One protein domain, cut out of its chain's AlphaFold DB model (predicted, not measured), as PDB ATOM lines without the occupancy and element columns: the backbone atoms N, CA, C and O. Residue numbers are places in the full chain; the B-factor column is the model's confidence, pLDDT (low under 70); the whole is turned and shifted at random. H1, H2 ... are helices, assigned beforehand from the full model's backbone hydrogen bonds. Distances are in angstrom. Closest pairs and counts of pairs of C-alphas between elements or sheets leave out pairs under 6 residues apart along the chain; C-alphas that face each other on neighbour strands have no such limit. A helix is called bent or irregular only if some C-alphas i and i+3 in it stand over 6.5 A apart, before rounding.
ATOM      1  N   ASN A   4     133.141 157.802  85.204       75.12
ATOM      2  CA  ASN A   4     131.740 157.593  85.562       75.12
ATOM      3  C   ASN A   4     131.100 156.445  84.775       75.12
ATOM      4  O   ASN A   4     130.338 155.667  85.340       75.12
ATOM      5  N   ALA A   5     131.397 156.317  83.481       74.25
ATOM      6  CA  ALA A   5     130.819 155.263  82.656       74.25
ATOM      7  C   ALA A   5     131.385 153.884  83.030       74.25
ATOM      8  O   ALA A   5     130.624 152.923  83.136       74.25
ATOM      9  N   ALA A   6     132.685 153.806  83.330       78.44
ATOM     10  CA  ALA A   6     133.315 152.585  83.828       78.44
ATOM     11  C   ALA A   6     132.756 152.158  85.199       78.44
ATOM     12  O   ALA A   6     132.486 150.978  85.405       78.44
ATOM     13  N   GLN A   7     132.506 153.102  86.114       79.56
ATOM     14  CA  GLN A   7     131.877 152.813  87.411       79.56
ATOM     15  C   GLN A   7     130.440 152.302  87.267       79.56
ATOM     16  O   GLN A   7     130.048 151.342  87.936       79.56
ATOM     17  N   ILE A   8     129.656 152.917  86.378       78.94
ATOM     18  CA  ILE A   8     128.303 152.448  86.060       78.94
ATOM     19  C   ILE A   8     128.378 151.033  85.480       78.94
ATOM     20  O   ILE A   8     127.606 150.173  85.891       78.94
ATOM     21  N   PHE A   9     129.323 150.771  84.576       78.62
ATOM     22  CA  PHE A   9     129.514 149.451  83.979       78.62
ATOM     23  C   PHE A   9     129.882 148.391  85.008       78.62
ATOM     24  O   PHE A   9     129.187 147.382  85.091       78.62
ATOM     25  N   ALA A  10     130.878 148.661  85.850       82.19
ATOM     26  CA  ALA A  10     131.244 147.779  86.949       82.19
ATOM     27  C   ALA A  10     130.036 147.479  87.847       82.19
ATOM     28  O   ALA A  10     129.790 146.326  88.168       82.19
ATOM     29  N   THR A  11     129.218 148.487  88.164       79.62
ATOM     30  CA  THR A  11     128.016 148.315  88.999       79.62
ATOM     31  C   THR A  11     126.935 147.466  88.317       79.62
ATOM     32  O   THR A  11     126.265 146.676  88.978       79.62
ATOM     33  N   ILE A  12     126.735 147.616  87.003       79.00
ATOM     34  CA  ILE A  12     125.749 146.823  86.247       79.00
ATOM     35  C   ILE A  12     126.204 145.377  86.101       79.00
ATOM     36  O   ILE A  12     125.370 144.486  86.230       79.00
ATOM     37  N   VAL A  13     127.493 145.147  85.840       80.00
ATOM     38  CA  VAL A  13     128.071 143.803  85.726       80.00
ATOM     39  C   VAL A  13     128.057 143.096  87.075       80.00
ATOM     40  O   VAL A  13     127.577 141.972  87.154       80.00
ATOM     41  N   ASP A  14     128.499 143.773  88.136       78.88
ATOM     42  CA  ASP A  14     128.542 143.233  89.499       78.88
ATOM     43  C   ASP A  14     127.146 142.839  90.003       78.88
ATOM     44  O   ASP A  14     126.950 141.774  90.581       78.88
ATOM     45  N   ARG A  15     126.133 143.661  89.711       77.06
ATOM     46  CA  ARG A  15     124.745 143.380  90.107       77.06
ATOM     47  C   ARG A  15     123.911 142.669  89.034       77.06
ATOM     48  O   ARG A  15     122.721 142.447  89.248       77.06
ATOM     49  N   GLY A  16     124.487 142.367  87.871       70.38
ATOM     50  CA  GLY A  16     123.834 141.690  86.743       70.38
ATOM     51  C   GLY A  16     122.604 142.392  86.147       70.38
ATOM     52  O   GLY A  16     121.815 141.753  85.453       70.38
ATOM     53  N   SER A  17     122.368 143.679  86.428       70.12
ATOM     54  CA  SER A  17     121.128 144.351  86.021       70.12
ATOM     55  C   SER A  17     121.305 145.841  85.756       70.12
ATOM     56  O   SER A  17     121.843 146.573  86.579       70.12
ATOM     57  N   PHE A  18     120.731 146.340  84.655       69.06
ATOM     58  CA  PHE A  18     120.632 147.783  84.379       69.06
ATOM     59  C   PHE A  18     119.937 148.564  85.501       69.06
ATOM     60  O   PHE A  18     120.198 149.749  85.702       69.06
ATOM     61  N   THR A  19     119.056 147.899  86.245       69.38
ATOM     62  CA  THR A  19     118.341 148.470  87.390       69.38
ATOM     63  C   THR A  19     119.285 148.785  88.553       69.38
ATOM     64  O   THR A  19     119.015 149.697  89.326       69.38
ATOM     65  N   ALA A  20     120.435 148.110  88.646       71.44
ATOM     66  CA  ALA A  20     121.461 148.407  89.638       71.44
ATOM     67  C   ALA A  20     122.092 149.785  89.455       71.44
ATOM     68  O   ALA A  20     122.362 150.469  90.436       71.44
ATOM     69  N   ALA A  21     122.276 150.228  88.211       69.62
ATOM     70  CA  ALA A  21     122.765 151.575  87.942       69.62
ATOM     71  C   ALA A  21     121.754 152.661  88.334       69.62
ATOM     72  O   ALA A  21     122.153 153.796  88.588       69.62
ATOM     73  N   ALA A  22     120.464 152.326  88.460       68.12
ATOM     74  CA  ALA A  22     119.486 153.250  89.029       68.12
ATOM     75  C   ALA A  22     119.743 153.523  90.522       68.12
ATOM     76  O   ALA A  22     119.418 154.606  91.004       68.12
ATOM     77  N   ALA A  23     120.408 152.605  91.237       67.56
ATOM     78  CA  ALA A  23     120.827 152.823  92.623       67.56
ATOM     79  C   ALA A  23     121.906 153.915  92.759       67.56
ATOM     80  O   ALA A  23     122.071 154.471  93.838       67.56
ATOM     81  N   LEU A  24     122.596 154.272  91.668       72.62
ATOM     82  CA  LEU A  24     123.516 155.414  91.611       72.62
ATOM     83  C   LEU A  24     122.784 156.757  91.398       72.62
ATOM     84  O   LEU A  24     123.418 157.759  91.075       72.62
ATOM     85  N   GLY A  25     121.450 156.786  91.515       72.31
ATOM     86  CA  GLY A  25     120.632 157.983  91.290       72.31
ATOM     87  C   GLY A  25     120.493 158.368  89.814       72.31
ATOM     88  O   GLY A  25     120.075 159.479  89.495       72.31
ATOM     89  N   MET A  26     120.855 157.471  88.894       76.50
ATOM     90  CA  MET A  26     120.811 157.729  87.458       76.50
ATOM     91  C   MET A  26     119.552 157.138  86.837       76.50
ATOM     92  O   MET A  26     119.205 155.981  87.059       76.50
ATOM     93  N   THR A  27     118.872 157.912  85.993       78.44
ATOM     94  CA  THR A  27     117.726 157.380  85.250       78.44
ATOM     95  C   THR A  27     118.179 156.334  84.229       78.44
ATOM     96  O   THR A  27     119.277 156.415  83.671       78.44
ATOM     97  N   LYS A  28     117.298 155.380  83.910       74.62
ATOM     98  CA  LYS A  28     117.543 154.339  82.895       74.62
ATOM     99  C   LYS A  28     117.976 154.930  81.540       74.62
ATOM    100  O   LYS A  28     118.810 154.350  80.851       74.62
ATOM    101  N   ALA A  29     117.461 156.114  81.191       79.69
ATOM    102  CA  ALA A  29     117.832 156.849  79.984       79.69
ATOM    103  C   ALA A  29     119.278 157.372  80.026       79.69
ATOM    104  O   ALA A  29     120.012 157.230  79.048       79.69
ATOM    105  N   THR A  30     119.710 157.938  81.159       81.56
ATOM    106  CA  THR A  30     121.092 158.401  81.359       81.56
ATOM    107  C   THR A  30     122.077 157.235  81.339       81.56
ATOM    108  O   THR A  30     123.129 157.336  80.713       81.56
ATOM    109  N   VAL A  31     121.724 156.121  81.986       79.81
ATOM    110  CA  VAL A  31     122.540 154.900  82.015       79.81
ATOM    111  C   VAL A  31     122.710 154.329  80.610       79.81
ATOM    112  O   VAL A  31     123.834 154.057  80.202       79.81
ATOM    113  N   SER A  32     121.619 154.207  79.848       79.19
ATOM    114  CA  SER A  32     121.657 153.730  78.461       79.19
ATOM    115  C   SER A  32     122.538 154.616  77.575       79.19
ATOM    116  O   SER A  32     123.391 154.116  76.849       79.19
ATOM    117  N   ARG A  33     122.408 155.944  77.698       83.56
ATOM    118  CA  ARG A  33     123.213 156.892  76.915       83.56
ATOM    119  C   ARG A  33     124.703 156.807  77.260       83.56
ATOM    120  O   ARG A  33     125.522 156.710  76.355       83.56
ATOM    121  N   ARG A  34     125.042 156.760  78.554       80.56
ATOM    122  CA  ARG A  34     126.429 156.595  79.025       80.56
ATOM    123  C   ARG A  34     127.027 155.251  78.625       80.56
ATOM    124  O   ARG A  34     128.200 155.208  78.275       80.56
ATOM    125  N   MET A  35     126.234 154.181  78.640       79.50
ATOM    126  CA  MET A  35     126.662 152.885  78.115       79.50
ATOM    127  C   MET A  35     126.930 152.948  76.624       79.50
ATOM    128  O   MET A  35     127.997 152.535  76.199       79.50
ATOM    129  N   ALA A  36     126.026 153.530  75.841       82.38
ATOM    130  CA  ALA A  36     126.217 153.662  74.404       82.38
ATOM    131  C   ALA A  36     127.443 154.525  74.052       82.38
ATOM    132  O   ALA A  36     128.115 154.251  73.062       82.38
ATOM    133  N   ASP A  37     127.744 155.569  74.831       84.12
ATOM    134  CA  ASP A  37     128.983 156.343  74.684       84.12
ATOM    135  C   ASP A  37     130.219 155.507  75.028       84.12
ATOM    136  O   ASP A  37     131.199 155.538  74.285       84.12
ATOM    137  N   LEU A  38     130.166 154.720  76.106       82.12
ATOM    138  CA  LEU A  38     131.258 153.842  76.528       82.12
ATOM    139  C   LEU A  38     131.523 152.726  75.512       82.12
ATOM    140  O   LEU A  38     132.664 152.518  75.116       82.12
ATOM    141  N   GLU A  39     130.476 152.054  75.043       84.81
ATOM    142  CA  GLU A  39     130.543 151.034  73.995       84.81
ATOM    143  C   GLU A  39     131.125 151.606  72.702       84.81
ATOM    144  O   GLU A  39     131.967 150.978  72.067       84.81
ATOM    145  N   ARG A  40     130.734 152.829  72.329       84.12
ATOM    146  CA  ARG A  40     131.274 153.512  71.148       84.12
ATOM    147  C   ARG A  40     132.734 153.911  71.332       84.12
ATOM    148  O   ARG A  40     133.495 153.857  70.374       84.12
ATOM    149  N   HIS A  41     133.120 154.304  72.543       82.94
ATOM    150  CA  HIS A  41     134.493 154.682  72.859       82.94
ATOM    151  C   HIS A  41     135.430 153.470  72.908       82.94
ATOM    152  O   HIS A  41     136.552 153.554  72.420       82.94
ATOM    153  N   LEU A  42     134.974 152.343  73.460       82.31
ATOM    154  CA  LEU A  42     135.738 151.094  73.467       82.31
ATOM    155  C   LEU A  42     135.604 150.298  72.158       82.31
ATOM    156  O   LEU A  42     136.396 149.393  71.922       82.31
ATOM    157  N   GLY A  43     134.612 150.602  71.321       82.44
ATOM    158  CA  GLY A  43     134.319 149.846  70.101       82.44
ATOM    159  C   GLY A  43     133.768 148.439  70.359       82.44
ATOM    160  O   GLY A  43     133.816 147.595  69.467       82.44
TER     161      GLY A  43
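What this domain is: This is residues 4 to 43 of the 49 residues of the protein "HTH lysR-type domain-containing protein" of Aeromonas schubertii (UniProt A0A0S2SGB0). Three helices make a small triangle: the long helix H3 forms one side, H1 stands crosswise to it with its Ala 5 near Arg 34 of H3, and the short H2 packs on both H1 and residues 28 to 31 of H3. The printed part has 40 residues, with three named helices in the order H1, H2, H3 along the chain and no named strand; its class is all helix. It is compact, with a radius of gyration of the C-alphas of 9.2 A, and the C-alphas span 25 by 19 by 14 A along their three main axes.

Where its parts are: The printed part begins with H1, residues 4 to 14, which measures 15.2 A from its first to its last C-alpha. The C-alpha of Asn 4, where H1 begins, is at (131.740, 157.593, 85.562), and that of Asp 14, where it ends, is at (128.542, 143.233, 89.499). After a tight link of 3 residues comes H2, residues 18 to 22, 7.3 A long from first to last C-alpha. A tight link of 5 residues then leads to H3, residues 28 to 42, the longest helix by residues at 15, and 20.7 A from first to last C-alpha. H3 ends at C-alpha 42, at (135.738, 151.094, 73.467). None of the three helices is bent.

How they stand to each other: H1 touches H2, and their closest C-alphas, those of Ile 12 and Phe 18, are 5.5 A apart. H1 also touches H3, with the C-alphas of Ala 5 and Arg 34 closest at 5.9 A. The lines of H1 and H3 are about perpendicular, at 77 degrees. H2 touches H3, and of H3 residues 28 to 31 alone touch H2; the closest C-alphas of the two are those of Ala 22 and Lys 28, 6.5 A apart. The centres of H1 and H2 are 9.3 A apart, those of H1 and H3 10.7 A, and those of H2 and H3 13.0 A. In H1 and H3 every O i to N i+4 pair is within hydrogen-bond range; in H2 this holds for 0 of 1 such pair, while 2 of 2 O i to N i+3 pairs are within range.

The domain as a whole: The two C-alphas farthest apart are those of Gly 25, in the link from H2 to H3, and Gly 43, 26.5 A apart. The first and last printed C-alphas, those of Asn 4 and Gly 43, are 17.5 A apart. The printed part has no cut, and neither link is long. The mean pLDDT of the printed part is 77.5; residues 18 to 19 and 21 to 23 are under 70, and of these 18, 19, 21 and 22 belong to H2.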